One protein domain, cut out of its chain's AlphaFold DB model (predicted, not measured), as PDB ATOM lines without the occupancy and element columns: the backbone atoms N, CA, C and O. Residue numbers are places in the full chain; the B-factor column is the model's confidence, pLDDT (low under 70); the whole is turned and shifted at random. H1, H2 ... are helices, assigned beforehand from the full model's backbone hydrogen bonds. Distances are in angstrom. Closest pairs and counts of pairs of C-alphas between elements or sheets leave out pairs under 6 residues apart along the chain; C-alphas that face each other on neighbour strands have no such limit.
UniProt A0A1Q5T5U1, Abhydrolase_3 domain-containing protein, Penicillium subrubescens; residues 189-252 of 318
ATOM      1  N   ARG A 189      -7.190 -56.649   9.639       78.94
ATOM      2  CA  ARG A 189      -7.498 -56.905   8.222       78.94
ATOM      3  C   ARG A 189      -8.181 -55.743   7.508       78.94
ATOM      4  O   ARG A 189      -8.172 -55.708   6.281       78.94
ATOM      5  N   ILE A 190      -8.765 -54.804   8.251       83.81
ATOM      6  CA  ILE A 190      -9.525 -53.681   7.689       83.81
ATOM      7  C   ILE A 190      -8.727 -52.379   7.849       83.81
ATOM      8  O   ILE A 190      -8.595 -51.895   8.978       83.81
ATOM      9  N   PRO A 191      -8.225 -51.763   6.763       86.25
ATOM     10  CA  PRO A 191      -7.582 -50.456   6.837       86.25
ATOM     11  C   PRO A 191      -8.546 -49.398   7.377       86.25
ATOM     12  O   PRO A 191      -9.622 -49.185   6.822       86.25
ATOM     13  N   ARG A 192      -8.173 -48.728   8.469       85.75
ATOM     14  CA  ARG A 192      -8.964 -47.629   9.051       85.75
ATOM     15  C   ARG A 192      -8.114 -46.767   9.982       85.75
ATOM     16  O   ARG A 192      -7.196 -47.316  10.598       85.75
ATOM     17  N   PRO A 193      -8.445 -45.470  10.139       87.56
ATOM     18  CA  PRO A 193      -7.853 -44.633  11.176       87.56
ATOM     19  C   PRO A 193      -8.018 -45.272  12.555       87.56
ATOM     20  O   PRO A 193      -9.110 -45.725  12.902       87.56
ATOM     21  N   ARG A 194      -6.937 -45.318  13.330       83.25
ATOM     22  CA  ARG A 194      -6.913 -45.912  14.671       83.25
ATOM     23  C   ARG A 194      -5.749 -45.356  15.484       83.25
ATOM     24  O   ARG A 194      -4.742 -44.960  14.902       83.25
ATOM     25  N   MET A 195      -5.894 -45.357  16.805       81.88
ATOM     26  CA  MET A 195      -4.782 -45.113  17.725       81.88
ATOM     27  C   MET A 195      -3.949 -46.391  17.850       81.88
ATOM     28  O   MET A 195      -4.515 -47.479  17.969       81.88
ATOM     29  N   ILE A 196      -2.626 -46.266  17.794       82.06
ATOM     30  CA  ILE A 196      -1.664 -47.365  17.939       82.06
ATOM     31  C   ILE A 196      -0.569 -46.861  18.877       82.06
ATOM     32  O   ILE A 196       0.047 -45.846  18.572       82.06
ATOM     33  N   MET A 197      -0.347 -47.541  20.008       76.25
ATOM     34  CA  MET A 197       0.656 -47.146  21.021       76.25
ATOM     35  C   MET A 197       0.500 -45.684  21.478       76.25
ATOM     36  O   MET A 197       1.445 -44.901  21.456       76.25
ATOM     37  N   GLY A 198      -0.740 -45.253  21.739       80.25
ATOM     38  CA  GLY A 198      -1.044 -43.857  22.086       80.25
ATOM     39  C   GLY A 198      -0.847 -42.833  20.954       80.25
ATOM     40  O   GLY A 198      -1.184 -41.666  21.132       80.25
ATOM     41  N   MET A 199      -0.387 -43.253  19.771       81.38
ATOM     42  CA  MET A 199      -0.097 -42.387  18.627       81.38
ATOM     43  C   MET A 199      -1.156 -42.511  17.532       81.38
ATOM     44  O   MET A 199      -1.749 -43.573  17.315       81.38
ATOM     45  N   ARG A 200      -1.388 -41.413  16.803       87.62
ATOM     46  CA  ARG A 200      -2.280 -41.393  15.639       87.62
ATOM     47  C   ARG A 200      -1.448 -41.328  14.354       87.62
ATOM     48  O   ARG A 200      -0.782 -40.316  14.147       87.62
ATOM     49  N   PRO A 201      -1.488 -42.353  13.485       90.25
ATOM     50  CA  PRO A 201      -0.809 -42.305  12.195       90.25
ATOM     51  C   PRO A 201      -1.405 -41.219  11.278       90.25
ATOM     52  O   PRO A 201      -2.554 -40.800  11.485       90.25
ATOM     53  N   PRO A 202      -0.688 -40.818  10.212       93.88
ATOM     54  CA  PRO A 202      -1.237 -39.967   9.161       93.88
ATOM     55  C   PRO A 202      -2.547 -40.531   8.577       93.88
ATOM     56  O   PRO A 202      -2.764 -41.751   8.591       93.88
ATOM     57  N   PRO A 203      -3.423 -39.681   8.004       94.31
ATOM     58  CA  PRO A 203      -4.634 -40.123   7.321       94.31
ATOM     59  C   PRO A 203      -4.367 -41.261   6.320       94.31
ATOM     60  O   PRO A 203      -3.333 -41.239   5.652       94.31
ATOM     61  N   PRO A 204      -5.296 -42.221   6.130       93.88
ATOM     62  CA  PRO A 204      -5.058 -43.436   5.346       93.88
ATOM     63  C   PRO A 204      -4.412 -43.228   3.972       93.88
ATOM     64  O   PRO A 204      -3.496 -43.958   3.613       93.88
ATOM     65  N   ARG A 205      -4.834 -42.196   3.226       94.06
ATOM     66  CA  ARG A 205      -4.238 -41.862   1.920       94.06
ATOM     67  C   ARG A 205      -2.770 -41.447   2.033       94.06
ATOM     68  O   ARG A 205      -1.965 -41.859   1.210       94.06
ATOM     69  N   GLN A 206      -2.422 -40.645   3.038       95.62
ATOM     70  CA  GLN A 206      -1.041 -40.219   3.274       95.62
ATOM     71  C   GLN A 206      -0.187 -41.389   3.776       95.62
ATOM     72  O   GLN A 206       0.906 -41.599   3.263       95.62
ATOM     73  N   ALA A 207      -0.721 -42.203   4.694       95.69
ATOM     74  CA  ALA A 207      -0.060 -43.422   5.159       95.69
ATOM     75  C   ALA A 207       0.272 -44.372   3.992       95.69
ATOM     76  O   ALA A 207       1.392 -44.861   3.888       95.69
ATOM     77  N   GLU A 208      -0.672 -44.582   3.072       95.81
ATOM     78  CA  GLU A 208      -0.460 -45.394   1.870       95.81
ATOM     79  C   GLU A 208       0.645 -44.823   0.962       95.81
ATOM     80  O   GLU A 208       1.478 -45.573   0.452       95.81
ATOM     81  N   VAL A 209       0.694 -43.498   0.778       96.56
ATOM     82  CA  VAL A 209       1.755 -42.830  -0.001       96.56
ATOM     83  C   VAL A 209       3.127 -43.047   0.635       96.56
ATOM     84  O   VAL A 209       4.075 -43.377  -0.081       96.56
ATOM     85  N   LEU A 210       3.238 -42.917   1.960       96.12
ATOM     86  CA  LEU A 210       4.488 -43.141   2.692       96.12
ATOM     87  C   LEU A 210       4.979 -44.586   2.537       96.12
ATOM     88  O   LEU A 210       6.140 -44.804   2.186       96.12
ATOM     89  N   ILE A 211       4.084 -45.568   2.695       95.50
ATOM     90  CA  ILE A 211       4.421 -46.987   2.513       95.50
ATOM     91  C   ILE A 211       4.878 -47.251   1.076       95.50
ATOM     92  O   ILE A 211       5.904 -47.891   0.862       95.50
ATOM     93  N   ARG A 212       4.154 -46.745   0.069       95.06
ATOM     94  CA  ARG A 212       4.519 -46.931  -1.347       95.06
ATOM     95  C   ARG A 212       5.866 -46.314  -1.682       95.06
ATOM     96  O   ARG A 212       6.659 -46.958  -2.362       95.06
ATOM     97  N   LYS A 213       6.133 -45.105  -1.186       95.00
ATOM     98  CA  LYS A 213       7.422 -44.432  -1.367       95.00
ATOM     99  C   LYS A 213       8.563 -45.275  -0.796       95.00
ATOM    100  O   LYS A 213       9.593 -45.428  -1.447       95.00
ATOM    101  N   TYR A 214       8.361 -45.857   0.385       93.00
ATOM    102  CA  TYR A 214       9.331 -46.768   0.981       93.00
ATOM    103  C   TYR A 214       9.521 -48.036   0.130       93.00
ATOM    104  O   TYR A 214      10.643 -48.334  -0.268       93.00
ATOM    105  N   MET A 215       8.439 -48.718  -0.261       90.81
ATOM    106  CA  MET A 215       8.498 -49.928  -1.101       90.81
ATOM    107  C   MET A 215       9.181 -49.688  -2.461       90.81
ATOM    108  O   MET A 215       9.930 -50.538  -2.932       90.81
ATOM    109  N   GLN A 216       8.966 -48.526  -3.086       90.81
ATOM    110  CA  GLN A 216       9.641 -48.146  -4.335       90.81
ATOM    111  C   GLN A 216      11.151 -47.978  -4.144       90.81
ATOM    112  O   GLN A 216      11.930 -48.446  -4.971       90.81
ATOM    113  N   LYS A 217      11.575 -47.352  -3.037       88.75
ATOM    114  CA  LYS A 217      12.997 -47.214  -2.699       88.75
ATOM    115  C   LYS A 217      13.664 -48.582  -2.531       88.75
ATOM    116  O   LYS A 217      14.791 -48.763  -2.980       88.75
ATOM    117  N   LEU A 218      12.957 -49.549  -1.944       84.88
ATOM    118  CA  LEU A 218      13.454 -50.920  -1.790       84.88
ATOM    119  C   LEU A 218      13.642 -51.642  -3.121       84.88
ATOM    120  O   LEU A 218      14.661 -52.294  -3.325       84.88
ATOM    121  N   GLN A 219      12.693 -51.500  -4.049       79.25
ATOM    122  CA  GLN A 219      12.818 -52.087  -5.388       79.25
ATOM    123  C   GLN A 219      14.039 -51.552  -6.146       79.25
ATOM    124  O   GLN A 219      14.634 -52.279  -6.934       79.25
ATOM    125  N   GLN A 220      14.422 -50.297  -5.894       77.94
ATOM    126  CA  GLN A 220      15.595 -49.670  -6.505       77.94
ATOM    127  C   GLN A 220      16.908 -50.101  -5.843       77.94
ATOM    128  O   GLN A 220      17.911 -50.243  -6.535       77.94
ATOM    129  N   SER A 221      16.922 -50.294  -4.519       78.25
ATOM    130  CA  SER A 221      18.137 -50.679  -3.794       78.25
ATOM    131  C   SER A 221      18.420 -52.181  -3.833       78.25
ATOM    132  O   SER A 221      19.576 -52.571  -3.706       78.25
ATOM    133  N   GLY A 222      17.389 -53.029  -3.966       69.31
ATOM    134  CA  GLY A 222      17.506 -54.494  -3.992       69.31
ATOM    135  C   GLY A 222      18.133 -55.119  -2.734       69.31
ATOM    136  O   GLY A 222      18.454 -56.308  -2.735       69.31
ATOM    137  N   GLY A 223      18.349 -54.320  -1.684       79.94
ATOM    138  CA  GLY A 223      19.125 -54.693  -0.505       79.94
ATOM    139  C   GLY A 223      18.317 -55.493   0.511       79.94
ATOM    140  O   GLY A 223      17.115 -55.298   0.652       79.94
ATOM    141  N   ILE A 224      18.999 -56.376   1.243       88.50
ATOM    142  CA  ILE A 224      18.475 -57.030   2.447       88.50
ATOM    143  C   ILE A 224      18.802 -56.135   3.645       88.50
ATOM    144  O   ILE A 224      19.895 -55.577   3.713       88.50
ATOM    145  N   ARG A 225      17.895 -56.034   4.621       92.00
ATOM    146  CA  ARG A 225      18.232 -55.515   5.954       92.00
ATOM    147  C   ARG A 225      18.239 -56.635   6.975       92.00
ATOM    148  O   ARG A 225      17.335 -57.465   6.986       92.00
ATOM    149  N   THR A 226      19.244 -56.620   7.838       92.88
ATOM    150  CA  THR A 226      19.388 -57.523   8.990       92.88
ATOM    151  C   THR A 226      19.310 -56.775  10.320       92.88
ATOM    152  O   THR A 226      19.178 -57.389  11.368       92.88
ATOM    153  N   TRP A 227      19.356 -55.444  10.275       93.94
ATOM    154  CA  TRP A 227      19.239 -54.561  11.423       93.94
ATOM    155  C   TRP A 227      18.672 -53.216  10.971       93.94
ATOM    156  O   TRP A 227      18.787 -52.838   9.799       93.94
ATOM    157  N   GLN A 228      18.060 -52.484  11.896       94.94
ATOM    158  CA  GLN A 228      17.636 -51.108  11.666       94.94
ATOM    159  C   GLN A 228      17.440 -50.363  12.976       94.94
ATOM    160  O   GLN A 228      16.635 -50.771  13.811       94.94
ATOM    161  N   GLU A 229      18.075 -49.199  13.089       96.19
ATOM    162  CA  GLU A 229      17.812 -48.284  14.197       96.19
ATOM    163  C   GLU A 229      16.334 -47.854  14.225       96.19
ATOM    164  O   GLU A 229      15.806 -47.442  13.180       96.19
ATOM    165  N   PRO A 230      15.651 -47.923  15.382       93.81
ATOM    166  CA  PRO A 230      14.262 -47.495  15.562       93.81
ATOM    167  C   PRO A 230      14.070 -45.970  15.497       93.81
ATOM    168  O   PRO A 230      13.675 -45.328  16.472       93.81
ATOM    169  N   THR A 231      14.355 -45.368  14.344       95.44
ATOM    170  CA  THR A 231      14.213 -43.924  14.129       95.44
ATOM    171  C   THR A 231      12.738 -43.497  14.076       95.44
ATOM    172  O   THR A 231      11.862 -44.333  13.813       95.44
ATOM    173  N   PRO A 232      12.427 -42.202  14.282       93.94
ATOM    174  CA  PRO A 232      11.064 -41.685  14.148       93.94
ATOM    175  C   PRO A 232      10.403 -42.034  12.806       93.94
ATOM    176  O   PRO A 232       9.224 -42.377  12.776       93.94
ATOM    177  N   GLU A 233      11.159 -42.027  11.708       94.06
ATOM    178  CA  GLU A 233      10.660 -42.358  10.368       94.06
ATOM    179  C   GLU A 233      10.279 -43.838  10.255       94.06
ATOM    180  O   GLU A 233       9.261 -44.182   9.654       94.06
ATOM    181  N   MET A 234      11.073 -44.732  10.853       94.56
ATOM    182  CA  MET A 234      10.766 -46.164  10.864       94.56
ATOM    183  C   MET A 234       9.559 -46.471  11.753       94.56
ATOM    184  O   MET A 234       8.738 -47.319  11.401       94.56
ATOM    185  N   TRP A 235       9.402 -45.748  12.863       93.38
ATOM    186  CA  TRP A 235       8.190 -45.808  13.676       93.38
ATOM    187  C   TRP A 235       6.963 -45.279  12.930       93.38
ATOM    188  O   TRP A 235       5.912 -45.918  12.966       93.38
ATOM    189  N   GLU A 236       7.076 -44.172  12.192       94.62
ATOM    190  CA  GLU A 236       5.988 -43.675  11.342       94.62
ATOM    191  C   GLU A 236       5.604 -44.710  10.277       94.62
ATOM    192  O   GLU A 236       4.417 -44.990  10.080       94.62
ATOM    193  N   LEU A 237       6.594 -45.338   9.638       95.25
ATOM    194  CA  LEU A 237       6.361 -46.419   8.689       95.25
ATOM    195  C   LEU A 237       5.641 -47.600   9.354       95.25
ATOM    196  O   LEU A 237       4.640 -48.073   8.814       95.25
ATOM    197  N   PHE A 238       6.086 -48.042  10.535       94.19
ATOM    198  CA  PHE A 238       5.433 -49.104  11.307       94.19
ATOM    199  C   PHE A 238       3.959 -48.779  11.589       94.19
ATOM    200  O   PHE A 238       3.070 -49.608  11.355       94.19
ATOM    201  N   LEU A 239       3.682 -47.558  12.049       92.44
ATOM    202  CA  LEU A 239       2.336 -47.073  12.346       92.44
ATOM    203  C   LEU A 239       1.462 -47.037  11.084       92.44
ATOM    204  O   LEU A 239       0.322 -47.510  11.102       92.44
ATOM    205  N   CYS A 240       2.005 -46.546   9.967       94.69
ATOM    206  CA  CYS A 240       1.326 -46.536   8.675       94.69
ATOM    207  C   CYS A 240       1.005 -47.960   8.200       94.69
ATOM    208  O   CYS A 240      -0.142 -48.244   7.843       94.69
ATOM    209  N   MET A 241       1.984 -48.867   8.235       93.50
ATOM    210  CA  MET A 241       1.830 -50.262   7.811       93.50
ATOM    211  C   MET A 241       0.807 -51.008   8.667       93.50
ATOM    212  O   MET A 241      -0.012 -51.759   8.133       93.50
ATOM    213  N   THR A 242       0.798 -50.760   9.976       89.56
ATOM    214  CA  THR A 242      -0.208 -51.304  10.895       89.56
ATOM    215  C   THR A 242      -1.598 -50.767  10.564       89.56
ATOM    216  O   THR A 242      -2.542 -51.544  10.415       89.56
ATOM    217  N   GLN A 243      -1.734 -49.448  10.373       90.94
ATOM    218  CA  GLN A 243      -3.003 -48.807  10.017       90.94
ATOM    219  C   GLN A 243      -3.585 -49.342   8.703       90.94
ATOM    220  O   GLN A 243      -4.800 -49.524   8.597       90.94
ATOM    221  N   GLN A 244      -2.722 -49.569   7.711       92.44
ATOM    222  CA  GLN A 244      -3.089 -50.063   6.382       92.44
ATOM    223  C   GLN A 244      -3.110 -51.597   6.284       92.44
ATOM    224  O   GLN A 244      -3.284 -52.142   5.193       92.44
ATOM    225  N   CYS A 245      -2.962 -52.307   7.409       88.88
ATOM    226  CA  CYS A 245      -3.019 -53.768   7.478       88.88
ATOM    227  C   CYS A 245      -1.995 -54.471   6.564       88.88
ATOM    228  O   CYS A 245      -2.255 -55.550   6.036       88.88
ATOM    229  N   TYR A 246      -0.816 -53.876   6.367       89.31
ATOM    230  CA  TYR A 246       0.242 -54.477   5.551       89.31
ATOM    231  C   TYR A 246       0.830 -55.727   6.208       89.31
ATOM    232  O   TYR A 246       1.136 -56.690   5.511       89.31
ATOM    233  N   PHE A 247       0.925 -55.756   7.538       85.38
ATOM    234  CA  PHE A 247       1.466 -56.901   8.271       85.38
ATOM    235  C   PHE A 247       0.678 -58.187   8.021       85.38
ATOM    236  O   PHE A 247       1.281 -59.214   7.747       85.38
ATOM    237  N   SER A 248      -0.655 -58.143   7.976       79.12
ATOM    238  CA  SER A 248      -1.447 -59.340   7.659       79.12
ATOM    239  C   SER A 248      -1.243 -59.848   6.227       79.12
ATOM    240  O   SER A 248      -1.560 -61.000   5.952       79.12
ATOM    241  N   ARG A 249      -0.690 -59.029   5.320       81.25
ATOM    242  CA  ARG A 249      -0.320 -59.431   3.952       81.25
ATOM    243  C   ARG A 249       1.121 -59.925   3.860       81.25
ATOM    244  O   ARG A 249       1.361 -60.917   3.192       81.25
ATOM    245  N   LEU A 250       2.059 -59.233   4.506       83.81
ATOM    246  CA  LEU A 250       3.493 -59.553   4.459       83.81
ATOM    247  C   LEU A 250       3.844 -60.797   5.274       83.81
ATOM    248  O   LEU A 250       4.744 -61.546   4.914       83.81
ATOM    249  N   LEU A 251       3.131 -61.003   6.379       80.38
ATOM    250  CA  LEU A 251       3.380 -62.099   7.306       80.38
ATOM    251  C   LEU A 251       2.666 -63.397   6.895       80.38
ATOM    252  O   LEU A 251       2.988 -64.457   7.421       80.38
ATOM    253  N   LYS A 252       1.706 -63.326   5.962       72.00
ATOM    254  CA  LYS A 252       1.022 -64.498   5.407       72.00
ATOM    255  C   LYS A 252       1.693 -64.945   4.122       72.00
ATOM    256  O   LYS A 252       1.664 -64.236   3.119       72.00
TER     257      LYS A 252
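This is residues 189 to 252 of the 318 residues of the protein "Abhydrolase_3 domain-containing protein" of Penicillium subrubescens (UniProt A0A1Q5T5U1). The long helix H1 and the shorter H2 make a V, meeting near the first residues of H1 and the last of H2, while the link between them loops across the open side. Residues 189 to 203, with no named element, wind past the corner of the V, and little H3 follows H2; residues 215 to 229 stick out. The printed part has 64 residues, with three named helices in the order H1, H2, H3 and no named strand: all helix. It is compact, with a radius of gyration of the C-alphas of 12.1 A and spans of 31 by 22 by 22 A.

H1, residues 204 to 221, touches H2, residues 232 to 243, with residues 204 to 211 alone; the closest C-alphas, of Ala 207 and Cys 240, are 4.9 A apart. They run opposite ways at a steep tilt of 63 degrees. H3, residues 247 to 250, is close to H2 but not clearly touching: the closest C-alphas, of Met 241 and Phe 247, are 6.7 A apart. H1 and H3 are apart. In H1 and H2 every O i to N i+4 pair is within hydrogen-bond range; H3 is too short for one.

H1 is 26.0 A long from C-alpha 204 at (-5.058, -43.436, 5.346), H2 16.3 A and H3 5.1 A, to C-alpha 250 at (3.493, -59.553, 4.459).

The C-alphas farthest apart, of Gly 198 and Gly 222, are 33.7 A apart. The printed part has no cut, and no link between helices is long. Residue 222 alone has pLDDT under 70.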